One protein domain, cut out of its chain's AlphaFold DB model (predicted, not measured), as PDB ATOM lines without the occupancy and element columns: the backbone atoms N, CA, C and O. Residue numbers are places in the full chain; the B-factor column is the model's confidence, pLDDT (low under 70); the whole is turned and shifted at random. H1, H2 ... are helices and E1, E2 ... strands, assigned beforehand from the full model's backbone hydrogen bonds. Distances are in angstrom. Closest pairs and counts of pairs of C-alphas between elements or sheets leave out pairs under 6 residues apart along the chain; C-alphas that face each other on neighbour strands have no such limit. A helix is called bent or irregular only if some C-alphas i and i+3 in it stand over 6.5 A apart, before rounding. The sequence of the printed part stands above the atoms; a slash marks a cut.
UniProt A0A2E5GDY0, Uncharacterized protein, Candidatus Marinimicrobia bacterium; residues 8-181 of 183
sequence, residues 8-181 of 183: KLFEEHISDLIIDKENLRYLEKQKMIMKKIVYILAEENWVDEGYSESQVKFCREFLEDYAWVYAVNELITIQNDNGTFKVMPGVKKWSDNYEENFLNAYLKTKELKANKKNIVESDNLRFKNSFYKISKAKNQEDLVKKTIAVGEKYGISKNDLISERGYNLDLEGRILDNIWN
ATOM      1  N   LYS A   8     -45.267 480.871 -10.860       91.00
ATOM      2  CA  LYS A   8     -44.776 479.512 -10.621       91.00
ATOM      3  C   LYS A   8     -45.136 479.011  -9.221       91.00
ATOM      4  O   LYS A   8     -45.697 477.933  -9.091       91.00
ATOM      5  N   LEU A   9     -44.869 479.813  -8.184       91.56
ATOM      6  CA  LEU A   9     -45.252 479.448  -6.811       91.56
ATOM      7  C   LEU A   9     -46.769 479.307  -6.667       91.56
ATOM      8  O   LEU A   9     -47.244 478.471  -5.908       91.56
ATOM      9  N   PHE A  10     -47.536 480.135  -7.377       93.44
ATOM     10  CA  PHE A  10     -48.987 480.023  -7.367       93.44
ATOM     11  C   PHE A  10     -49.481 478.770  -8.088       93.44
ATOM     12  O   PHE A  10     -50.395 478.129  -7.586       93.44
ATOM     13  N   GLU A  11     -48.889 478.420  -9.231       92.94
ATOM     14  CA  GLU A  11     -49.196 477.192  -9.969       92.94
ATOM     15  C   GLU A  11     -48.943 475.949  -9.114       92.94
ATOM     16  O   GLU A  11     -49.827 475.104  -8.997       92.94
ATOM     17  N   GLU A  12     -47.775 475.881  -8.468       92.06
ATOM     18  CA  GLU A  12     -47.438 474.823  -7.511       92.06
ATOM     19  C   GLU A  12     -48.505 474.756  -6.407       92.06
ATOM     20  O   GLU A  12     -49.124 473.713  -6.204       92.06
ATOM     21  N   HIS A  13     -48.831 475.901  -5.799       92.75
ATOM     22  CA  HIS A  13     -49.847 476.001  -4.749       92.75
ATOM     23  C   HIS A  13     -51.227 475.479  -5.166       92.75
ATOM     24  O   HIS A  13     -51.826 474.685  -4.448       92.75
ATOM     25  N   ILE A  14     -51.762 475.920  -6.310       92.75
ATOM     26  CA  ILE A  14     -53.100 475.494  -6.755       92.75
ATOM     27  C   ILE A  14     -53.118 474.047  -7.255       92.75
ATOM     28  O   ILE A  14     -54.170 473.410  -7.208       92.75
ATOM     29  N   SER A  15     -51.982 473.513  -7.715       87.75
ATOM     30  CA  SER A  15     -51.881 472.119  -8.165       87.75
ATOM     31  C   SER A  15     -52.067 471.120  -7.019       87.75
ATOM     32  O   SER A  15     -52.644 470.053  -7.233       87.75
ATOM     33  N   ASP A  16     -51.699 471.520  -5.799       88.00
ATOM     34  CA  ASP A  16     -51.886 470.742  -4.572       88.00
ATOM     35  C   ASP A  16     -53.316 470.842  -4.002       88.00
ATOM     36  O   ASP A  16     -53.700 470.072  -3.117       88.00
ATOM     37  N   LEU A  17     -54.150 471.761  -4.510       90.75
ATOM     38  CA  LEU A  17     -55.541 471.928  -4.077       90.75
ATOM     39  C   LEU A  17     -56.459 470.930  -4.792       90.75
ATOM     40  O   LEU A  17     -57.182 471.256  -5.741       90.75
ATOM     41  N   ILE A  18     -56.433 469.695  -4.296       92.38
ATOM     42  CA  ILE A  18     -57.271 468.596  -4.773       92.38
ATOM     43  C   ILE A  18     -58.559 468.534  -3.944       92.38
ATOM     44  O   ILE A  18     -58.534 468.316  -2.734       92.38
ATOM     45  N   ILE A  19     -59.692 468.724  -4.614       93.31
ATOM     46  CA  ILE A  19     -61.035 468.735  -4.034       93.31
ATOM     47  C   ILE A  19     -61.741 467.418  -4.382       93.31
ATOM     48  O   ILE A  19     -61.773 467.007  -5.545       93.31
ATOM     49  N   ASP A  20     -62.340 466.762  -3.391       91.31
ATOM     50  CA  ASP A  20     -63.217 465.613  -3.627       91.31
ATOM     51  C   ASP A  20     -64.603 466.035  -4.158       91.31
ATOM     52  O   ASP A  20     -64.983 467.207  -4.195       91.31
ATOM     53  N   LYS A  21     -65.402 465.056  -4.577       87.00
ATOM     54  CA  LYS A  21     -66.722 465.299  -5.167       87.00
ATOM     55  C   LYS A  21     -67.731 465.918  -4.195       87.00
ATOM     56  O   LYS A  21     -68.638 466.617  -4.646       87.00
ATOM     57  N   GLU A  22     -67.628 465.650  -2.896       87.44
ATOM     58  CA  GLU A  22     -68.526 466.233  -1.896       87.44
ATOM     59  C   GLU A  22     -68.197 467.713  -1.702       87.44
ATOM     60  O   GLU A  22     -69.070 468.572  -1.832       87.44
ATOM     61  N   ASN A  23     -66.917 468.018  -1.506       92.06
ATOM     62  CA  ASN A  23     -66.403 469.369  -1.365       92.06
ATOM     63  C   ASN A  23     -66.659 470.220  -2.614       92.06
ATOM     64  O   ASN A  23     -67.079 471.373  -2.499       92.06
ATOM     65  N   LEU A  24     -66.529 469.631  -3.807       91.69
ATOM     66  CA  LEU A  24     -66.859 470.292  -5.070       91.69
ATOM     67  C   LEU A  24     -68.307 470.797  -5.101       91.69
ATOM     68  O   LEU A  24     -68.551 471.907  -5.573       91.69
ATOM     69  N   ARG A  25     -69.266 470.025  -4.568       90.44
ATOM     70  CA  ARG A  25     -70.684 470.424  -4.562       90.44
ATOM     71  C   ARG A  25     -70.895 471.726  -3.800       90.44
ATOM     72  O   ARG A  25     -71.631 472.577  -4.293       90.44
ATOM     73  N   TYR A  26     -70.233 471.912  -2.656       93.44
ATOM     74  CA  TYR A  26     -70.328 473.168  -1.906       93.44
ATOM     75  C   TYR A  26     -69.777 474.345  -2.725       93.44
ATOM     76  O   TYR A  26     -70.434 475.381  -2.818       93.44
ATOM     77  N   LEU A  27     -68.618 474.173  -3.372       94.81
ATOM     78  CA  LEU A  27     -67.978 475.223  -4.177       94.81
ATOM     79  C   LEU A  27     -68.829 475.627  -5.393       94.81
ATOM     80  O   LEU A  27     -69.011 476.822  -5.656       94.81
ATOM     81  N   GLU A  28     -69.372 474.648  -6.119       94.19
ATOM     82  CA  GLU A  28     -70.202 474.886  -7.305       94.19
ATOM     83  C   GLU A  28     -71.554 475.502  -6.930       94.19
ATOM     84  O   GLU A  28     -72.021 476.432  -7.596       94.19
ATOM     85  N   LYS A  29     -72.180 475.029  -5.845       94.88
ATOM     86  CA  LYS A  29     -73.449 475.585  -5.356       94.88
ATOM     87  C   LYS A  29     -73.284 477.010  -4.855       94.88
ATOM     88  O   LYS A  29     -74.102 477.853  -5.224       94.88
ATOM     89  N   GLN A  30     -72.206 477.307  -4.130       96.38
ATOM     90  CA  GLN A  30     -71.883 478.667  -3.701       96.38
ATOM     91  C   GLN A  30     -71.732 479.600  -4.911       96.38
ATOM     92  O   GLN A  30     -72.398 480.635  -4.983       96.38
ATOM     93  N   LYS A  31     -70.934 479.202  -5.916       96.81
ATOM     94  CA  LYS A  31     -70.767 479.963  -7.170       96.81
ATOM     95  C   LYS A  31     -72.100 480.185  -7.876       96.81
ATOM     96  O   LYS A  31     -72.354 481.289  -8.350       96.81
ATOM     97  N   MET A  32     -72.945 479.161  -7.965       96.00
ATOM     98  CA  MET A  32     -74.247 479.244  -8.629       96.00
ATOM     99  C   MET A  32     -75.204 480.205  -7.912       96.00
ATOM    100  O   MET A  32     -75.839 481.020  -8.579       96.00
ATOM    101  N   ILE A  33     -75.313 480.118  -6.583       96.56
ATOM    102  CA  ILE A  33     -76.177 480.994  -5.776       96.56
ATOM    103  C   ILE A  33     -75.712 482.441  -5.914       96.56
ATOM    104  O   ILE A  33     -76.494 483.296  -6.322       96.56
ATOM    105  N   MET A  34     -74.424 482.707  -5.673       97.56
ATOM    106  CA  MET A  34     -73.891 484.067  -5.760       97.56
ATOM    107  C   MET A  34     -74.016 484.640  -7.171       97.56
ATOM    108  O   MET A  34     -74.395 485.793  -7.327       97.56
ATOM    109  N   LYS A  35     -73.796 483.827  -8.212       97.62
ATOM    110  CA  LYS A  35     -73.985 484.238  -9.610       97.62
ATOM    111  C   LYS A  35     -75.390 484.776  -9.884       97.62
ATOM    112  O   LYS A  35     -75.522 485.720 -10.655       97.62
ATOM    113  N   LYS A  36     -76.432 484.174  -9.302       96.88
ATOM    114  CA  LYS A  36     -77.810 484.659  -9.466       96.88
ATOM    115  C   LYS A  36     -77.995 486.034  -8.835       96.88
ATOM    116  O   LYS A  36     -78.526 486.920  -9.487       96.88
ATOM    117  N   ILE A  37     -77.462 486.230  -7.634       97.56
ATOM    118  CA  ILE A  37     -77.482 487.532  -6.960       97.56
ATOM    119  C   ILE A  37     -76.706 488.579  -7.765       97.56
ATOM    120  O   ILE A  37     -77.198 489.684  -7.943       97.56
ATOM    121  N   VAL A  38     -75.555 488.230  -8.352       97.81
ATOM    122  CA  VAL A  38     -74.826 489.144  -9.252       97.81
ATOM    123  C   VAL A  38     -75.688 489.596 -10.436       97.81
ATOM    124  O   VAL A  38     -75.565 490.744 -10.855       97.81
ATOM    125  N   TYR A  39     -76.560 488.739 -10.978       97.75
ATOM    126  CA  TYR A  39     -77.508 489.172 -12.011       97.75
ATOM    127  C   TYR A  39     -78.551 490.147 -11.476       97.75
ATOM    128  O   TYR A  39     -78.785 491.148 -12.138       97.75
ATOM    129  N   ILE A  40     -79.118 489.892 -10.296       96.44
ATOM    130  CA  ILE A  40     -80.098 490.793  -9.670       96.44
ATOM    131  C   ILE A  40     -79.472 492.169  -9.432       96.44
ATOM    132  O   ILE A  40     -80.013 493.184  -9.854       96.44
ATOM    133  N   LEU A  41     -78.257 492.212  -8.878       96.25
ATOM    134  CA  LEU A  41     -77.525 493.467  -8.679       96.25
ATOM    135  C   LEU A  41     -77.243 494.222  -9.992       96.25
ATOM    136  O   LEU A  41     -76.995 495.423  -9.962       96.25
ATOM    137  N   ALA A  42     -77.270 493.545 -11.144       96.81
ATOM    138  CA  ALA A  42     -77.065 494.172 -12.445       96.81
ATOM    139  C   ALA A  42     -78.310 494.891 -12.985       96.81
ATOM    140  O   ALA A  42     -78.189 495.682 -13.928       96.81
ATOM    141  N   GLU A  43     -79.500 494.582 -12.463       95.25
ATOM    142  CA  GLU A  43     -80.767 495.115 -12.975       95.25
ATOM    143  C   GLU A  43     -80.834 496.633 -12.785       95.25
ATOM    144  O   GLU A  43     -81.219 497.365 -13.698       95.25
ATOM    145  N   GLU A  44     -80.262 497.134 -11.695       92.06
ATOM    146  CA  GLU A  44     -80.315 498.536 -11.281       92.06
ATOM    147  C   GLU A  44     -78.962 499.240 -11.443       92.06
ATOM    148  O   GLU A  44     -77.902 498.616 -11.349       92.06
ATOM    149  N   ASN A  45     -78.985 500.536 -11.776       94.88
ATOM    150  CA  ASN A  45     -77.795 501.373 -11.600       94.88
ATOM    151  C   ASN A  45     -77.831 501.897 -10.168       94.88
ATOM    152  O   ASN A  45     -78.642 502.764  -9.870       94.88
ATOM    153  N   TRP A  46     -76.961 501.391  -9.298       94.25
ATOM    154  CA  TRP A  46     -77.066 501.660  -7.861       94.25
ATOM    155  C   TRP A  46     -77.028 503.158  -7.536       94.25
ATOM    156  O   TRP A  46     -77.747 503.619  -6.657       94.25
ATOM    157  N   VAL A  47     -76.219 503.936  -8.264       90.12
ATOM    158  CA  VAL A  47     -76.112 505.384  -8.035       90.12
ATOM    159  C   VAL A  47     -77.357 506.112  -8.538       90.12
ATOM    160  O   VAL A  47     -77.881 506.967  -7.828       90.12
ATOM    161  N   ASP A  48     -77.844 505.770  -9.733       93.62
ATOM    162  CA  ASP A  48     -79.012 506.441 -10.322       93.62
ATOM    163  C   ASP A  48     -80.310 506.093  -9.571       93.62
ATOM    164  O   ASP A  48     -81.190 506.942  -9.449       93.62
ATOM    165  N   GLU A  49     -80.403 504.878  -9.023       91.19
ATOM    166  CA  GLU A  49     -81.530 504.409  -8.201       91.19
ATOM    167  C   GLU A  49     -81.443 504.882  -6.736       91.19
ATOM    168  O   GLU A  49     -82.288 504.544  -5.910       91.19
ATOM    169  N   GLY A  50     -80.435 505.693  -6.391       91.12
ATOM    170  CA  GLY A  50     -80.351 506.360  -5.091       91.12
ATOM    171  C   GLY A  50     -79.905 505.469  -3.931       91.12
ATOM    172  O   GLY A  50     -80.239 505.767  -2.784       91.12
ATOM    173  N   TYR A  51     -79.144 504.403  -4.202       93.31
ATOM    174  CA  TYR A  51     -78.558 503.576  -3.146       93.31
ATOM    175  C   TYR A  51     -77.635 504.422  -2.261       93.31
ATOM    176  O   TYR A  51     -76.893 505.285  -2.743       93.31
ATOM    177  N   SER A  52     -77.628 504.132  -0.960       92.56
ATOM    178  CA  SER A  52     -76.702 504.753  -0.015       92.56
ATOM    179  C   SER A  52     -75.246 504.385  -0.345       92.56
ATOM    180  O   SER A  52     -74.957 503.367  -0.983       92.56
ATOM    181  N   GLU A  53     -74.283 505.186   0.121       91.56
ATOM    182  CA  GLU A  53     -72.859 504.856  -0.049       91.56
ATOM    183  C   GLU A  53     -72.506 503.488   0.561       91.56
ATOM    184  O   GLU A  53     -71.686 502.747   0.007       91.56
ATOM    185  N   SER A  54     -73.151 503.138   1.677       91.62
ATOM    186  CA  SER A  54     -73.010 501.848   2.351       91.62
ATOM    187  C   SER A  54     -73.547 500.704   1.493       91.62
ATOM    188  O   SER A  54     -72.829 499.727   1.275       91.62
ATOM    189  N   GLN A  55     -74.742 500.843   0.919       92.56
ATOM    190  CA  GLN A  55     -75.323 499.847   0.012       92.56
ATOM    191  C   GLN A  55     -74.458 499.641  -1.234       92.56
ATOM    192  O   GLN A  55     -74.149 498.504  -1.601       92.56
ATOM    193  N   VAL A  56     -73.984 500.726  -1.858       93.62
ATOM    194  CA  VAL A  56     -73.060 500.657  -3.004       93.62
ATOM    195  C   VAL A  56     -71.774 499.927  -2.617       93.62
ATOM    196  O   VAL A  56     -71.276 499.087  -3.372       93.62
ATOM    197  N   LYS A  57     -71.224 500.218  -1.434       92.25
ATOM    198  CA  LYS A  57     -70.039 499.532  -0.914       92.25
ATOM    199  C   LYS A  57     -70.298 498.035  -0.736       92.25
ATOM    200  O   LYS A  57     -69.480 497.245  -1.203       92.25
ATOM    201  N   PHE A  58     -71.409 497.631  -0.124       93.44
ATOM    202  CA  PHE A  58     -71.738 496.215   0.068       93.44
ATOM    203  C   PHE A  58     -71.990 495.478  -1.249       93.44
ATOM    204  O   PHE A  58     -71.513 494.353  -1.410       93.44
ATOM    205  N   CYS A  59     -72.635 496.119  -2.227       95.19
ATOM    206  CA  CYS A  59     -72.787 495.562  -3.572       95.19
ATOM    207  C   CYS A  59     -71.419 495.311  -4.228       95.19
ATOM    208  O   CYS A  59     -71.178 494.234  -4.776       95.19
ATOM    209  N   ARG A  60     -70.478 496.262  -4.118       95.00
ATOM    210  CA  ARG A  60     -69.099 496.071  -4.606       95.00
ATOM    211  C   ARG A  60     -68.377 494.951  -3.867       95.00
ATOM    212  O   ARG A  60     -67.769 494.106  -4.517       95.00
ATOM    213  N   GLU A  61     -68.470 494.901  -2.540       95.50
ATOM    214  CA  GLU A  61     -67.882 493.812  -1.754       95.50
ATOM    215  C   GLU A  61     -68.443 492.445  -2.162       95.50
ATOM    216  O   GLU A  61     -67.682 491.489  -2.286       95.50
ATOM    217  N   PHE A  62     -69.746 492.354  -2.444       97.31
ATOM    218  CA  PHE A  62     -70.355 491.125  -2.951       97.31
ATOM    219  C   PHE A  62     -69.745 490.700  -4.292       97.31
ATOM    220  O   PHE A  62     -69.424 489.524  -4.479       97.31
ATOM    221  N   LEU A  63     -69.519 491.642  -5.216       97.50
ATOM    222  CA  LEU A  63     -68.824 491.361  -6.477       97.50
ATOM    223  C   LEU A  63     -67.360 490.946  -6.262       97.50
ATOM    224  O   LEU A  63     -66.859 490.099  -7.003       97.50
ATOM    225  N   GLU A  64     -66.662 491.511  -5.276       97.25
ATOM    226  CA  GLU A  64     -65.288 491.120  -4.922       97.25
ATOM    227  C   GLU A  64     -65.216 489.694  -4.366       97.25
ATOM    228  O   GLU A  64     -64.328 488.916  -4.740       97.25
ATOM    229  N   ASP A  65     -66.142 489.347  -3.477       97.94
ATOM    230  CA  ASP A  65     -66.234 488.028  -2.859       97.94
ATOM    231  C   ASP A  65     -66.688 486.980  -3.891       97.94
ATOM    232  O   ASP A  65     -66.119 485.886  -3.971       97.94
ATOM    233  N   TYR A  66     -67.620 487.336  -4.783       98.31
ATOM    234  CA  TYR A  66     -67.984 486.500  -5.926       98.31
ATOM    235  C   TYR A  66     -66.801 486.256  -6.872       98.31
ATOM    236  O   TYR A  66     -66.623 485.131  -7.341       98.31
ATOM    237  N   ALA A  67     -65.956 487.262  -7.117       98.06
ATOM    238  CA  ALA A  67     -64.766 487.119  -7.958       98.06
ATOM    239  C   ALA A  67     -63.818 486.035  -7.427       98.06
ATOM    240  O   ALA A  67     -63.298 485.219  -8.194       98.06
ATOM    241  N   TRP A  68     -63.640 485.987  -6.104       97.69
ATOM    242  CA  TRP A  68     -62.851 484.952  -5.442       97.69
ATOM    243  C   TRP A  68     -63.495 483.568  -5.585       97.69
ATOM    244  O   TRP A  68     -62.824 482.631  -6.013       97.69
ATOM    245  N   VAL A  69     -64.803 483.437  -5.323       97.88
ATOM    246  CA  VAL A  69     -65.534 482.160  -5.475       97.88
ATOM    247  C   VAL A  69     -65.496 481.658  -6.923       97.88
ATOM    248  O   VAL A  69     -65.310 480.461  -7.174       97.88
ATOM    249  N   TYR A  70     -65.640 482.567  -7.890       98.12
ATOM    250  CA  TYR A  70     -65.493 482.279  -9.312       98.12
ATOM    251  C   TYR A  70     -64.098 481.727  -9.618       98.12
ATOM    252  O   TYR A  70     -64.001 480.664 -10.232       98.12
ATOM    253  N   ALA A  71     -63.044 482.410  -9.162       97.38
ATOM    254  CA  ALA A  71     -61.659 482.022  -9.405       97.38
ATOM    255  C   ALA A  71     -61.316 480.660  -8.793       97.38
ATOM    256  O   ALA A  71     -60.716 479.834  -9.475       97.38
ATOM    257  N   VAL A  72     -61.751 480.388  -7.556       96.88
ATOM    258  CA  VAL A  72     -61.572 479.078  -6.907       96.88
ATOM    259  C   VAL A  72     -62.137 477.960  -7.780       96.88
ATOM    260  O   VAL A  72     -61.443 476.996  -8.078       96.88
ATOM    261  N   ASN A  73     -63.365 478.115  -8.277       96.19
ATOM    262  CA  ASN A  73     -63.995 477.102  -9.129       96.19
ATOM    263  C   ASN A  73     -63.253 476.864 -10.459       96.19
ATOM    264  O   ASN A  73     -63.372 475.786 -11.034       96.19
ATOM    265  N   GLU A  74     -62.520 477.852 -10.976       96.50
ATOM    266  CA  GLU A  74     -61.740 477.708 -12.211       96.50
ATOM    267  C   GLU A  74     -60.316 477.169 -11.965       96.50
ATOM    268  O   GLU A  74     -59.678 476.714 -12.915       96.50
ATOM    269  N   LEU A  75     -59.824 477.199 -10.718       95.44
ATOM    270  CA  LEU A  75     -58.430 476.896 -10.358       95.44
ATOM    271  C   LEU A  75     -58.213 475.624  -9.530       95.44
ATOM    272  O   LEU A  75     -57.074 475.311  -9.202       95.44
ATOM    273  N   ILE A  76     -59.266 474.883  -9.190       91.94
ATOM    274  CA  ILE A  76     -59.135 473.621  -8.445       91.94
ATOM    275  C   ILE A  76     -58.843 472.419  -9.350       91.94
ATOM    276  O   ILE A  76     -59.152 472.407 -10.548       91.94
ATOM    277  N   THR A  77     -58.328 471.356  -8.736       92.88
ATOM    278  CA  THR A  77     -58.295 470.013  -9.322       92.88
ATOM    279  C   THR A  77     -59.303 469.123  -8.604       92.88
ATOM    280  O   THR A  77     -59.355 469.100  -7.382       92.88
ATOM    281  N   ILE A  78     -60.120 468.386  -9.353       91.69
ATOM    282  CA  ILE A  78     -61.139 467.488  -8.799       91.69
ATOM    283  C   ILE A  78     -60.625 466.052  -8.827       91.69
ATOM    284  O   ILE A  78     -60.176 465.593  -9.877       91.69
ATOM    285  N   GLN A  79     -60.764 465.320  -7.723       89.56
ATOM    286  CA  GLN A  79     -60.585 463.869  -7.698       89.56
ATOM    287  C   GLN A  79     -61.912 463.156  -7.998       89.56
ATOM    288  O   GLN A  79     -62.901 463.323  -7.287       89.56
ATOM    289  N   ASN A  80     -61.938 462.361  -9.068       84.50
ATOM    290  CA  ASN A  80     -63.090 461.551  -9.459       84.50
ATOM    291  C   ASN A  80     -63.149 460.230  -8.675       84.50
ATOM    292  O   ASN A  80     -62.131 459.728  -8.198       84.50
ATOM    293  N   ASP A  81     -64.331 459.608  -8.661       80.94
ATOM    294  CA  ASP A  81     -64.608 458.345  -7.953       80.94
ATOM    295  C   ASP A  81     -63.703 457.174  -8.404       80.94
ATOM    296  O   ASP A  81     -63.469 456.231  -7.654       80.94
ATOM    297  N   ASN A  82     -63.164 457.234  -9.625       83.75
ATOM    298  CA  ASN A  82     -62.240 456.241 -10.185       83.75
ATOM    299  C   ASN A  82     -60.751 456.557  -9.927       83.75
ATOM    300  O   ASN A  82     -59.883 455.944 -10.548       83.75
ATOM    301  N   GLY A  83     -60.446 457.545  -9.079       78.31
ATOM    302  CA  GLY A  83     -59.081 457.971  -8.755       78.31
ATOM    303  C   GLY A  83     -58.414 458.871  -9.801       78.31
ATOM    304  O   GLY A  83     -57.255 459.235  -9.626       78.31
ATOM    305  N   THR A  84     -59.112 459.252 -10.879       87.12
ATOM    306  CA  THR A  84     -58.577 460.195 -11.879       87.12
ATOM    307  C   THR A  84     -58.751 461.649 -11.447       87.12
ATOM    308  O   THR A  84     -59.695 461.980 -10.731       87.12
ATOM    309  N   PHE A  85     -57.880 462.533 -11.937       89.81
ATOM    310  CA  PHE A  85     -57.951 463.966 -11.660       89.81
ATOM    311  C   PHE A  85     -58.480 464.762 -12.854       89.81
ATOM    312  O   PHE A  85     -58.019 464.600 -13.986       89.81
ATOM    313  N   LYS A  86     -59.423 465.670 -12.593       90.81
ATOM    314  CA  LYS A  86     -59.906 466.664 -13.554       90.81
ATOM    315  C   LYS A  86     -59.434 468.049 -13.126       90.81
ATOM    316  O   LYS A  86     -59.964 468.633 -12.187       90.81
ATOM    317  N   VAL A  87     -58.466 468.579 -13.861       88.88
ATOM    318  CA  VAL A  87     -57.966 469.947 -13.686       88.88
ATOM    319  C   VAL A  87     -58.957 470.932 -14.306       88.88
ATOM    320  O   VAL A  87     -59.332 470.775 -15.475       88.88
ATOM    321  N   MET A  88     -59.390 471.936 -13.542       91.69
ATOM    322  CA  MET A  88     -60.305 472.955 -14.054       91.69
ATOM    323  C   MET A  88     -59.619 473.887 -15.069       91.69
ATOM    324  O   MET A  88     -58.394 474.040 -15.062       91.69
ATOM    325  N   PRO A  89     -60.379 474.497 -16.001       91.19
ATOM    326  CA  PRO A  89     -59.794 475.173 -17.158       91.19
ATOM    327  C   PRO A  89     -58.876 476.350 -16.816       91.19
ATOM    328  O   PRO A  89     -57.930 476.594 -17.566       91.19
ATOM    329  N   GLY A  90     -59.149 477.073 -15.728       92.94
ATOM    330  CA  GLY A  90     -58.378 478.242 -15.306       92.94
ATOM    331  C   GLY A  90     -56.928 477.906 -14.976       92.94
ATOM    332  O   GLY A  90     -56.051 478.683 -15.333       92.94
ATOM    333  N   VAL A  91     -56.655 476.715 -14.426       91.75
ATOM    334  CA  VAL A  91     -55.284 476.266 -14.109       91.75
ATOM    335  C   VAL A  91     -54.387 476.340 -15.347       91.75
ATOM    336  O   VAL A  91     -53.306 476.905 -15.306       91.75
ATOM    337  N   LYS A  92     -54.867 475.838 -16.490       91.81
ATOM    338  CA  LYS A  92     -54.083 475.830 -17.738       91.81
ATOM    339  C   LYS A  92     -54.221 477.113 -18.545       91.81
ATOM    340  O   LYS A  92     -53.283 477.532 -19.202       91.81
ATOM    341  N   LYS A  93     -55.413 477.712 -18.568       94.88
ATOM    342  CA  LYS A  93     -55.684 478.883 -19.417       94.88
ATOM    343  C   LYS A  93     -55.073 480.165 -18.870       94.88
ATOM    344  O   LYS A  93     -54.979 481.132 -19.618       94.88
ATOM    345  N   TRP A  94     -54.750 480.206 -17.579       95.94
ATOM    346  CA  TRP A  94     -54.272 481.417 -16.924       95.94
ATOM    347  C   TRP A  94     -52.775 481.370 -16.580       95.94
ATOM    348  O   TRP A  94     -52.242 482.411 -16.215       95.94
ATOM    349  N   SER A  95     -52.091 480.235 -16.771       91.06
ATOM    350  CA  SER A  95     -50.740 479.937 -16.257       91.06
ATOM    351  C   SER A  95     -49.641 480.949 -16.584       91.06
ATOM    352  O   SER A  95     -48.779 481.201 -15.746       91.06
ATOM    353  N   ASP A  96     -49.677 481.572 -17.763       89.75
ATOM    354  CA  ASP A  96     -48.641 482.535 -18.171       89.75
ATOM    355  C   ASP A  96     -48.681 483.826 -17.334       89.75
ATOM    356  O   ASP A  96     -47.658 484.472 -17.100       89.75
ATOM    357  N   ASN A  97     -49.879 484.208 -16.882       94.19
ATOM    358  CA  ASN A  97     -50.118 485.343 -16.000       94.19
ATOM    359  C   ASN A  97     -51.482 485.186 -15.324       94.19
ATOM    360  O   ASN A  97     -52.499 485.665 -15.836       94.19
ATOM    361  N   TYR A  98     -51.512 484.497 -14.184       95.06
ATOM    362  CA  TYR A  98     -52.768 484.127 -13.543       95.06
ATOM    363  C   TYR A  98     -53.614 485.337 -13.182       95.06
ATOM    364  O   TYR A  98     -54.813 485.314 -13.429       95.06
ATOM    365  N   GLU A  99     -53.004 486.389 -12.634       94.44
ATOM    366  CA  GLU A  99     -53.718 487.585 -12.192       94.44
ATOM    367  C   GLU A  99     -54.426 488.287 -13.363       94.44
ATOM    368  O   GLU A  99     -55.632 488.547 -13.300       94.44
ATOM    369  N   GLU A 100     -53.697 488.585 -14.442       95.25
ATOM    370  CA  GLU A 100     -54.271 489.291 -15.595       95.25
ATOM    371  C   GLU A 100     -55.252 488.408 -16.367       95.25
ATOM    372  O   GLU A 100     -56.311 488.871 -16.797       95.25
ATOM    373  N   ASN A 101     -54.942 487.120 -16.529       97.19
ATOM    374  CA  ASN A 101     -55.816 486.194 -17.243       97.19
ATOM    375  C   ASN A 101     -57.107 485.911 -16.468       97.19
ATOM    376  O   ASN A 101     -58.174 485.846 -17.087       97.19
ATOM    377  N   PHE A 102     -57.040 485.820 -15.137       97.38
ATOM    378  CA  PHE A 102     -58.217 485.792 -14.273       97.38
ATOM    379  C   PHE A 102     -59.071 487.041 -14.484       97.38
ATOM    380  O   PHE A 102     -60.253 486.905 -14.796       97.38
ATOM    381  N   LEU A 103     -58.495 488.244 -14.356       97.25
ATOM    382  CA  LEU A 103     -59.263 489.486 -14.471       97.25
ATOM    383  C   LEU A 103     -59.944 489.566 -15.845       97.25
ATOM    384  O   LEU A 103     -61.147 489.811 -15.940       97.25
ATOM    385  N   ASN A 104     -59.193 489.273 -16.908       97.06
ATOM    386  CA  ASN A 104     -59.702 489.245 -18.276       97.06
ATOM    387  C   ASN A 104     -60.828 488.222 -18.472       97.06
ATOM    388  O   ASN A 104     -61.781 488.493 -19.206       97.06
ATOM    389  N   ALA A 105     -60.729 487.041 -17.859       97.69
ATOM    390  CA  ALA A 105     -61.773 486.024 -17.917       97.69
ATOM    391  C   ALA A 105     -63.015 486.446 -17.120       97.69
ATOM    392  O   ALA A 105     -64.132 486.354 -17.635       97.69
ATOM    393  N   TYR A 106     -62.822 486.968 -15.908       97.81
ATOM    394  CA  TYR A 106     -63.883 487.376 -14.995       97.81
ATOM    395  C   TYR A 106     -64.729 488.520 -15.563       97.81
ATOM    396  O   TYR A 106     -65.951 488.392 -15.654       97.81
ATOM    397  N   LEU A 107     -64.089 489.580 -16.075       96.75
ATOM    398  CA  LEU A 107     -64.771 490.706 -16.730       96.75
ATOM    399  C   LEU A 107     -65.532 490.286 -18.000       96.75
ATOM    400  O   LEU A 107     -66.452 490.972 -18.442       96.75
ATOM    401  N   LYS A 108     -65.167 489.147 -18.608       96.75
ATOM    402  CA  LYS A 108     -65.848 488.603 -19.789       96.75
ATOM    403  C   LYS A 108     -67.038 487.701 -19.455       96.75
ATOM    404  O   LYS A 108     -67.772 487.343 -20.385       96.75
ATOM    405  N   THR A 109     -67.253 487.345 -18.188       96.94
ATOM    406  CA  THR A 109     -68.426 486.562 -17.772       96.94
ATOM    407  C   THR A 109     -69.717 487.341 -18.040       96.94
ATOM    408  O   THR A 109     -69.733 488.572 -18.068       96.94
ATOM    409  N   LYS A 110     -70.819 486.627 -18.293       97.31
ATOM    410  CA  LYS A 110     -72.102 487.259 -18.644       97.31
ATOM    411  C   LYS A 110     -72.638 488.113 -17.489       97.31
ATOM    412  O   LYS A 110     -73.105 489.222 -17.716       97.31
ATOM    413  N   GLU A 111     -72.503 487.604 -16.273       95.06
ATOM    414  CA  GLU A 111     -72.916 488.232 -15.020       95.06
ATOM    415  C   GLU A 111     -72.146 489.532 -14.728       95.06
ATOM    416  O   GLU A 111     -72.756 490.526 -14.340       95.06
ATOM    417  N   LEU A 112     -70.838 489.595 -15.004       96.50
ATOM    418  CA  LEU A 112     -70.072 490.835 -14.806       96.50
ATOM    419  C   LEU A 112     -70.297 491.830 -15.942       96.50
ATOM    420  O   LEU A 112     -70.397 493.029 -15.695       96.50
ATOM    421  N   LYS A 113     -70.470 491.355 -17.183       96.75
ATOM    422  CA  LYS A 113     -70.880 492.223 -18.298       96.75
ATOM    423  C   LYS A 113     -72.229 492.895 -18.049       96.75
ATOM    424  O   LYS A 113     -72.408 494.033 -18.478       96.75
ATOM    425  N   ALA A 114     -73.159 492.211 -17.380       96.56
ATOM    426  CA  ALA A 114     -74.435 492.800 -16.982       96.56
ATOM    427  C   ALA A 114     -74.228 493.965 -15.994       96.56
ATOM    428  O   ALA A 114     -74.869 495.002 -16.125       96.56
ATOM    429  N   ASN A 115     -73.246 493.851 -15.095       96.56
ATOM    430  CA  ASN A 115     -72.898 494.870 -14.100       96.56
ATOM    431  C   ASN A 115     -72.012 496.016 -14.626       96.56
ATOM    432  O   ASN A 115     -71.548 496.837 -13.838       96.56
ATOM    433  N   LYS A 116     -71.769 496.135 -15.940       94.19
ATOM    434  CA  LYS A 116     -70.832 497.135 -16.500       94.19
ATOM    435  C   LYS A 116     -71.137 498.595 -16.127       94.19
ATOM    436  O   LYS A 116     -70.247 499.427 -16.209       94.19
ATOM    437  N   LYS A 117     -72.395 498.907 -15.790       94.25
ATOM    438  CA  LYS A 117     -72.839 500.247 -15.369       94.25
ATOM    439  C   LYS A 117     -72.490 500.560 -13.906       94.25
ATOM    440  O   LYS A 117     -72.379 501.724 -13.556       94.25
ATOM    441  N   ASN A 118     -72.272 499.522 -13.096       95.69
ATOM    442  CA  ASN A 118     -72.008 499.610 -11.658       95.69
ATOM    443  C   ASN A 118     -70.514 499.455 -11.307       95.69
ATOM    444  O   ASN A 118     -70.090 499.820 -10.209       95.69
ATOM    445  N   ILE A 119     -69.716 498.910 -12.232       93.44
ATOM    446  CA  ILE A 119     -68.287 498.624 -12.052       93.44
ATOM    447  C   ILE A 119     -67.449 499.720 -12.709       93.44
ATOM    448  O   ILE A 119     -67.686 500.091 -13.858       93.44
ATOM    449  N   VAL A 120     -66.415 500.177 -12.007       92.12
ATOM    450  CA  VAL A 120     -65.428 501.137 -12.518       92.12
ATOM    451  C   VAL A 120     -64.043 500.499 -12.627       92.12
ATOM    452  O   VAL A 120     -63.753 499.475 -12.015       92.12
ATOM    453  N   GLU A 121     -63.141 501.105 -13.399       91.00
ATOM    454  CA  GLU A 121     -61.799 500.549 -13.633       91.00
ATOM    455  C   GLU A 121     -60.988 500.356 -12.340       91.00
ATOM    456  O   GLU A 121     -60.214 499.404 -12.225       91.00
ATOM    457  N   SER A 122     -61.199 501.206 -11.331       89.69
ATOM    458  CA  SER A 122     -60.544 501.075 -10.025       89.69
ATOM    459  C   SER A 122     -60.949 499.803  -9.263       89.69
ATOM    460  O   SER A 122     -60.186 499.349  -8.404       89.69
ATOM    461  N   ASP A 123     -62.071 499.165  -9.615       94.06
ATOM    462  CA  ASP A 123     -62.490 497.881  -9.044       94.06
ATOM    463  C   ASP A 123     -61.624 496.709  -9.531       94.06
ATOM    464  O   ASP A 123     -61.494 495.695  -8.842       94.06
ATOM    465  N   ASN A 124     -60.919 496.856 -10.659       95.69
ATOM    466  CA  ASN A 124     -60.029 495.817 -11.186       95.69
ATOM    467  C   ASN A 124     -58.940 495.421 -10.183       95.69
ATOM    468  O   ASN A 124     -58.620 494.239 -10.035       95.69
ATOM    469  N   LEU A 125     -58.391 496.399  -9.456       94.25
ATOM    470  CA  LEU A 125     -57.398 496.141  -8.413       94.25
ATOM    471  C   LEU A 125     -58.006 495.351  -7.246       94.25
ATOM    472  O   LEU A 125     -57.336 494.500  -6.663       94.25
ATOM    473  N   ARG A 126     -59.277 495.595  -6.914       94.94
ATOM    474  CA  ARG A 126     -59.997 494.867  -5.862       94.94
ATOM    475  C   ARG A 126     -60.226 493.414  -6.262       94.94
ATOM    476  O   ARG A 126     -59.917 492.525  -5.472       94.94
ATOM    477  N   PHE A 127     -60.639 493.152  -7.502       97.06
ATOM    478  CA  PHE A 127     -60.792 491.782  -8.008       97.06
ATOM    479  C   PHE A 127     -59.472 491.012  -7.992       97.06
ATOM    480  O   PHE A 127     -59.426 489.882  -7.506       97.06
ATOM    481  N   LYS A 128     -58.382 491.640  -8.440       95.12
ATOM    482  CA  LYS A 128     -57.027 491.075  -8.371       95.12
ATOM    483  C   LYS A 128     -56.583 490.789  -6.933       95.12
ATOM    484  O   LYS A 128     -56.121 489.694  -6.618       95.12
ATOM    485  N   ASN A 129     -56.812 491.731  -6.020       93.12
ATOM    486  CA  ASN A 129     -56.548 491.534  -4.594       93.12
ATOM    487  C   ASN A 129     -57.379 490.404  -3.990       93.12
ATOM    488  O   ASN A 129     -56.876 489.667  -3.139       93.12
ATOM    489  N   SER A 130     -58.630 490.257  -4.426       94.00
ATOM    490  CA  SER A 130     -59.491 489.152  -4.028       94.00
ATOM    491  C   SER A 130     -58.891 487.831  -4.502       94.00
ATOM    492  O   SER A 130     -58.606 486.973  -3.674       94.00
ATOM    493  N   PHE A 131     -58.547 487.717  -5.788       95.12
ATOM    494  CA  PHE A 131     -57.866 486.561  -6.377       95.12
ATOM    495  C   PHE A 131     -56.614 486.129  -5.600       95.12
ATOM    496  O   PHE A 131     -56.468 484.956  -5.249       95.12
ATOM    497  N   TYR A 132     -55.751 487.076  -5.222       91.81
ATOM    498  CA  TYR A 132     -54.549 486.777  -4.439       91.81
ATOM    499  C   TYR A 132     -54.821 486.115  -3.090       91.81
ATOM    500  O   TYR A 132     -53.936 485.455  -2.553       91.81
ATOM    501  N   LYS A 133     -56.023 486.238  -2.517       92.50
ATOM    502  CA  LYS A 133     -56.364 485.556  -1.258       92.50
ATOM    503  C   LYS A 133     -56.348 484.028  -1.403       92.50
ATOM    504  O   LYS A 133     -56.202 483.354  -0.387       92.50
ATOM    505  N   ILE A 134     -56.445 483.478  -2.621       93.38
ATOM    506  CA  ILE A 134     -56.354 482.027  -2.875       93.38
ATOM    507  C   ILE A 134     -54.994 481.469  -2.433       93.38
ATOM    508  O   ILE A 134     -54.950 480.417  -1.801       93.38
ATOM    509  N   SER A 135     -53.896 482.206  -2.637       91.19
ATOM    510  CA  SER A 135     -52.553 481.767  -2.207       91.19
ATOM    511  C   SER A 135     -52.384 481.699  -0.685       91.19
ATOM    512  O   SER A 135     -51.399 481.168  -0.185       91.19
ATOM    513  N   LYS A 136     -53.346 482.240   0.075       90.00
ATOM    514  CA  LYS A 136     -53.377 482.164   1.540       90.00
ATOM    515  C   LYS A 136     -54.156 480.951   2.054       90.00
ATOM    516  O   LYS A 136     -54.251 480.786   3.271       90.00
ATOM    517  N   ALA A 137     -54.809 480.179   1.183       90.88
ATOM    518  CA  ALA A 137     -55.477 478.944   1.578       90.88
ATOM    519  C   ALA A 137     -54.421 477.876   1.856       90.88
ATOM    520  O   ALA A 137     -53.633 477.592   0.971       90.88
ATOM    521  N   LYS A 138     -54.364 477.311   3.063       90.56
ATOM    522  CA  LYS A 138     -53.273 476.383   3.433       90.56
ATOM    523  C   LYS A 138     -53.379 475.018   2.756       90.56
ATOM    524  O   LYS A 138     -52.367 474.363   2.549       90.56
ATOM    525  N   ASN A 139     -54.605 474.578   2.511       91.88
ATOM    526  CA  ASN A 139     -54.957 473.278   1.956       91.88
ATOM    527  C   ASN A 139     -56.402 473.332   1.423       91.88
ATOM    528  O   ASN A 139     -57.073 474.368   1.509       91.88
ATOM    529  N   GLN A 140     -56.890 472.209   0.898       91.81
ATOM    530  CA  GLN A 140     -58.248 472.064   0.379       91.81
ATOM    531  C   GLN A 140     -59.337 472.343   1.424       91.81
ATOM    532  O   GLN A 140     -60.327 473.000   1.110       91.81
ATOM    533  N   GLU A 141     -59.155 471.910   2.674       93.06
ATOM    534  CA  GLU A 141     -60.149 472.109   3.738       93.06
ATOM    535  C   GLU A 141     -60.310 473.594   4.088       93.06
ATOM    536  O   GLU A 141     -61.428 474.095   4.214       93.06
ATOM    537  N   ASP A 142     -59.198 474.326   4.189       94.56
ATOM    538  CA  ASP A 142     -59.192 475.772   4.422       94.56
ATOM    539  C   ASP A 142     -59.820 476.530   3.242       94.56
ATOM    540  O   ASP A 142     -60.567 477.488   3.449       94.56
ATOM    541  N   LEU A 143     -59.585 476.078   2.004       94.44
ATOM    542  CA  LEU A 143     -60.211 476.648   0.806       94.44
ATOM    543  C   LEU A 143     -61.738 476.481   0.826       94.44
ATOM    544  O   LEU A 143     -62.474 477.446   0.589       94.44
ATOM    545  N   VAL A 144     -62.226 475.280   1.146       94.38
ATOM    546  CA  VAL A 144     -63.665 474.990   1.253       94.38
ATOM    547  C   VAL A 144     -64.286 475.794   2.389       94.38
ATOM    548  O   VAL A 144     -65.292 476.473   2.178       94.38
ATOM    549  N   LYS A 145     -63.657 475.806   3.569       95.25
ATOM    550  CA  LYS A 145     -64.129 476.577   4.726       95.25
ATOM    551  C   LYS A 145     -64.246 478.065   4.406       95.25
ATOM    552  O   LYS A 145     -65.259 478.674   4.733       95.25
ATOM    553  N   LYS A 146     -63.244 478.650   3.745       95.31
ATOM    554  CA  LYS A 146     -63.284 480.056   3.310       95.31
ATOM    555  C   LYS A 146     -64.388 480.311   2.289       95.31
ATOM    556  O   LYS A 146     -65.044 481.340   2.373       95.31
ATOM    557  N   THR A 147     -64.632 479.369   1.379       94.75
ATOM    558  CA  THR A 147     -65.727 479.485   0.403       94.75
ATOM    559  C   THR A 147     -67.093 479.496   1.067       94.75
ATOM    560  O   THR A 147     -67.935 480.316   0.710       94.75
ATOM    561  N   ILE A 148     -67.299 478.636   2.063       94.75
ATOM    562  CA  ILE A 148     -68.537 478.620   2.847       94.75
ATOM    563  C   ILE A 148     -68.665 479.915   3.659       94.75
ATOM    564  O   ILE A 148     -69.708 480.556   3.601       94.75
ATOM    565  N   ALA A 149     -67.594 480.358   4.324       95.69
ATOM    566  CA  ALA A 149     -67.600 481.584   5.126       95.69
ATOM    567  C   ALA A 149     -67.926 482.845   4.301       95.69
ATOM    568  O   ALA A 149     -68.601 483.749   4.790       95.69
ATOM    569  N   VAL A 150     -67.488 482.898   3.037       95.88
ATOM    570  CA  VAL A 150     -67.897 483.953   2.095       95.88
ATOM    571  C   VAL A 150     -69.413 483.953   1.896       95.88
ATOM    572  O   VAL A 150     -70.022 485.015   1.870       95.88
ATOM    573  N   GLY A 151     -70.040 482.783   1.781       94.75
ATOM    574  CA  GLY A 151     -71.494 482.678   1.705       94.75
ATOM    575  C   GLY A 151     -72.201 483.078   2.993       94.75
ATOM    576  O   GLY A 151     -73.188 483.811   2.944       94.75
ATOM    577  N   GLU A 152     -71.676 482.644   4.135       96.00
ATOM    578  CA  GLU A 152     -72.250 482.924   5.456       96.00
ATOM    579  C   GLU A 152     -72.315 484.428   5.751       96.00
ATOM    580  O   GLU A 152     -73.297 484.875   6.341       96.00
ATOM    581  N   LYS A 153     -71.346 485.220   5.257       95.12
ATOM    582  CA  LYS A 153     -71.371 486.697   5.305       95.12
ATOM    583  C   LYS A 153     -72.680 487.287   4.761       95.12
ATOM    584  O   LYS A 153     -73.114 488.329   5.231       95.12
ATOM    585  N   TYR A 154     -73.297 486.617   3.793       95.38
ATOM    586  CA  TYR A 154     -74.514 487.054   3.110       95.38
ATOM    587  C   TYR A 154     -75.731 486.192   3.464       95.38
ATOM    588  O   TYR A 154     -76.717 486.163   2.733       95.38
ATOM    589  N   GLY A 155     -75.659 485.423   4.552       93.94
ATOM    590  CA  GLY A 155     -76.750 484.546   4.967       93.94
ATOM    591  C   GLY A 155     -76.921 483.299   4.092       93.94
ATOM    592  O   GLY A 155     -77.997 482.710   4.087       93.94
ATOM    593  N   ILE A 156     -75.904 482.855   3.349       95.44
ATOM    594  CA  ILE A 156     -75.924 481.548   2.673       95.44
ATOM    595  C   ILE A 156     -75.401 480.509   3.664       95.44
ATOM    596  O   ILE A 156     -74.211 480.471   3.966       95.44
ATOM    597  N   SER A 157     -76.286 479.669   4.192       93.06
ATOM    598  CA  SER A 157     -75.912 478.623   5.142       93.06
ATOM    599  C   SER A 157     -75.411 477.371   4.424       93.06
ATOM    600  O   SER A 157     -75.745 477.109   3.265       93.06
ATOM    601  N   LYS A 158     -74.690 476.508   5.148       89.81
ATOM    602  CA  LYS A 158     -74.280 475.195   4.629       89.81
ATOM    603  C   LYS A 158     -75.468 474.355   4.128       89.81
ATOM    604  O   LYS A 158     -75.317 473.624   3.153       89.81
ATOM    605  N   ASN A 159     -76.647 474.491   4.745       89.94
ATOM    606  CA  ASN A 159     -77.856 473.775   4.330       89.94
ATOM    607  C   ASN A 159     -78.353 474.216   2.945       89.94
ATOM    608  O   ASN A 159     -78.843 473.390   2.176       89.94
ATOM    609  N   ASP A 160     -78.168 475.486   2.584       91.75
ATOM    610  CA  ASP A 160     -78.530 475.997   1.256       91.75
ATOM    611  C   ASP A 160     -77.639 475.400   0.157       91.75
ATOM    612  O   ASP A 160     -78.077 475.217  -0.979       91.75
ATOM    613  N   LEU A 161     -76.404 475.032   0.508       91.19
ATOM    614  CA  LEU A 161     -75.433 474.423  -0.405       91.19
ATOM    615  C   LEU A 161     -75.688 472.934  -0.666       91.19
ATOM    616  O   LEU A 161     -75.251 472.419  -1.693       91.19
ATOM    617  N   ILE A 162     -76.407 472.247   0.224       86.94
ATOM    618  CA  ILE A 162     -76.784 470.828   0.068       86.94
ATOM    619  C   ILE A 162     -78.247 470.638  -0.340       86.94
ATOM    620  O   ILE A 162     -78.644 469.529  -0.690       86.94
ATOM    621  N   SER A 163     -79.049 471.703  -0.308       80.19
ATOM    622  CA  SER A 163     -80.470 471.663  -0.638       80.19
ATOM    623  C   SER A 163     -80.712 471.179  -2.070       80.19
ATOM    624  O   SER A 163     -80.243 471.780  -3.043       80.19
ATOM    625  N   GLU A 164     -81.528 470.131  -2.213       73.06
ATOM    626  CA  GLU A 164     -82.000 469.647  -3.516       73.06
ATOM    627  C   GLU A 164     -82.889 470.672  -4.222       73.06
ATOM    628  O   GLU A 164     -82.854 470.788  -5.447       73.06
ATOM    629  N   ARG A 165     -83.638 471.473  -3.446       68.44
ATOM    630  CA  ARG A 165     -84.451 472.581  -3.973       68.44
ATOM    631  C   ARG A 165     -83.580 473.698  -4.554       68.44
ATOM    632  O   ARG A 165     -84.059 474.479  -5.369       68.44
ATOM    633  N   GLY A 166     -82.303 473.758  -4.166       71.44
ATOM    634  CA  GLY A 166     -81.353 474.765  -4.621       71.44
ATOM    635  C   GLY A 166     -81.770 476.188  -4.239       71.44
ATOM    636  O   GLY A 166     -82.299 476.424  -3.158       71.44
ATOM    637  N   TYR A 167     -81.500 477.133  -5.142       83.81
ATOM    638  CA  TYR A 167     -81.825 478.550  -4.978       83.81
ATOM    639  C   TYR A 167     -83.336 478.804  -5.047       83.81
ATOM    640  O   TYR A 167     -83.970 478.398  -6.022       83.81
ATOM    641  N   ASN A 168     -83.877 479.527  -4.066       89.50
ATOM    642  CA  ASN A 168     -85.290 479.891  -3.950       89.50
ATOM    643  C   ASN A 168     -85.447 481.372  -3.542       89.50
ATOM    644  O   ASN A 168     -84.456 482.025  -3.216       89.50
ATOM    645  N   LEU A 169     -86.684 481.879  -3.567       91.00
ATOM    646  CA  LEU A 169     -86.985 483.283  -3.256       91.00
ATOM    647  C   LEU A 169     -86.695 483.652  -1.792       91.00
ATOM    648  O   LEU A 169     -86.262 484.767  -1.530       91.00
ATOM    649  N   ASP A 170     -86.862 482.721  -0.848       92.50
ATOM    650  CA  ASP A 170     -86.554 482.976   0.568       92.50
ATOM    651  C   ASP A 170     -85.048 483.209   0.781       92.50
ATOM    652  O   ASP A 170     -84.631 484.115   1.502       92.50
ATOM    653  N   LEU A 171     -84.211 482.398   0.125       94.56
ATOM    654  CA  LEU A 171     -82.757 482.538   0.128       94.56
ATOM    655  C   LEU A 171     -82.331 483.827  -0.574       94.56
ATOM    656  O   LEU A 171     -81.438 484.509  -0.085       94.56
ATOM    657  N   GLU A 172     -82.948 484.142  -1.711       95.56
ATOM    658  CA  GLU A 172     -82.715 485.389  -2.436       95.56
ATOM    659  C   GLU A 172     -82.987 486.603  -1.549       95.56
ATOM    660  O   GLU A 172     -82.071 487.395  -1.339       95.56
ATOM    661  N   GLY A 173     -84.183 486.688  -0.958       94.81
ATOM    662  CA  GLY A 173     -84.560 487.767  -0.046       94.81
ATOM    663  C   GLY A 173     -83.581 487.891   1.116       94.81
ATOM    664  O   GLY A 173     -83.033 488.961   1.343       94.81
ATOM    665  N   ARG A 174     -83.229 486.774   1.767       95.25
ATOM    666  CA  ARG A 174     -82.245 486.782   2.859       95.25
ATOM    667  C   ARG A 174     -80.877 487.312   2.423       95.25
ATOM    668  O   ARG A 174     -80.230 488.012   3.198       95.25
ATOM    669  N   ILE A 175     -80.406 486.964   1.227       95.62
ATOM    670  CA  ILE A 175     -79.122 487.469   0.725       95.62
ATOM    671  C   ILE A 175     -79.215 488.965   0.424       95.62
ATOM    672  O   ILE A 175     -78.333 489.712   0.840       95.62
ATOM    673  N   LEU A 176     -80.268 489.397  -0.272       94.69
ATOM    674  CA  LEU A 176     -80.467 490.801  -0.632       94.69
ATOM    675  C   LEU A 176     -80.628 491.678   0.610       94.69
ATOM    676  O   LEU A 176     -79.973 492.712   0.688       94.69
ATOM    677  N   ASP A 177     -81.359 491.218   1.625       93.56
ATOM    678  CA  ASP A 177     -81.449 491.888   2.923       93.56
ATOM    679  C   ASP A 177     -80.053 492.076   3.536       93.56
ATOM    680  O   ASP A 177     -79.707 493.165   3.973       93.56
ATOM    681  N   ASN A 178     -79.186 491.058   3.516       91.69
ATOM    682  CA  ASN A 178     -77.818 491.205   4.036       91.69
ATOM    683  C   ASN A 178     -76.929 492.148   3.201       91.69
ATOM    684  O   ASN A 178     -75.942 492.659   3.727       91.69
ATOM    685  N   ILE A 179     -77.230 492.362   1.917       90.12
ATOM    686  CA  ILE A 179     -76.472 493.279   1.049       90.12
ATOM    687  C   ILE A 179     -76.986 494.718   1.185       90.12
ATOM    688  O   ILE A 179     -76.188 495.654   1.154       90.12
ATOM    689  N   TRP A 180     -78.301 494.899   1.305       86.12
ATOM    690  CA  TRP A 180     -78.962 496.204   1.239       86.12
ATOM    691  C   TRP A 180     -79.376 496.778   2.591       86.12
ATOM    692  O   TRP A 180     -79.756 497.950   2.646       86.12
ATOM    693  N   ASN A 181     -79.292 496.001   3.674       79.62
ATOM    694  CA  ASN A 181     -79.542 496.520   5.012       79.62
ATOM    695  C   ASN A 181     -78.459 497.537   5.403       79.62
ATOM    696  O   ASN A 181     -77.308 497.184   5.655       79.62
TER     697      ASN A 181
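This is residues 8 to 181 of the 183 residues of an uncharacterized protein of Candidatus Marinimicrobia bacterium (UniProt A0A2E5GDY0). Two long helices, H2 and H3, run opposite ways as a helical hairpin that forms the core, and H8 packs on H2 to complete an up-and-down bundle of three. H4, H5 and H7 pack on H3, H6, H9 and H10 pack on H2, and the small E1 and E2 hairpin lies at one end of the long axis. The 174 printed residues hold ten named helices and two strands in the order H1 H2 H3 E1 E2 H4 H5 H6 H7 H8 H9 H10, the sheet E1 - E2 being antiparallel. The class is mostly helix; the whole is compact, with a radius of gyration of the C-alphas of 16.1 A and spans of 51 by 37 by 25 A.

Find C-alpha 8 at (-44.776, 479.512, -10.621), where H1, residues 8 to 15, begins. H2, residues 21 to 41, runs 30.4 A from C-alpha 21 at (-66.722, 465.299, -5.167); H3, residues 53 to 75, runs 33.1 A. Next come E1, 77 to 79, E2, 85 to 87, H4, 89 to 93, H5, 98 to 107, and H6, 110 to 117, irregular, with C-alphas 114 and 117 7.8 A apart. H7, 123 to 136, measures 21.0 A and H8, 140 to 152, 18.4 A. After H9, 158 to 162, H10, 169 to 180, ends at C-alpha 180, (-78.962, 496.204, 1.239).

Start at the hubs, H2 and H3, which touch closest at the C-alphas of Lys 31 and Val 69, 5.9 A, at a shallow tilt of 34.7 degrees, only just short of steep. H2 touches H8 at Leu 27 and Thr 147, C-alphas 6.6 A apart, running the same way. With residues 35 to 41 alone H2 touches H6, and with 25 to 30 alone H9, where the C-alphas of Lys 29 and Leu 161 are closest, 5.5 A. H3 touches H7 with residues 64 to 72 alone, at a steep tilt of 48 degrees, Trp 68 and Phe 131 having the closest C-alphas, 5.3 A. H1 and H7 only just touch, with 3 pairs of C-alphas within 8 A. In E1 and E2, N 78 and O 86 are within hydrogen-bond range at 2.8 A. Every O i to N i+4 pair is within range in H1, H3, H4, H5, H8, H9 and H10; H2 has 16 of 17, H6 3 of 4 and H7 6 of 10.

The C-alphas of Gly 50 and Asn 82, the two farthest apart, are 53.5 A from each other. The printed part has no cut, and the link from H2 to H3 is long. Look at residue 165 for the one pLDDT under 70; the mean of the printed part is 92.9.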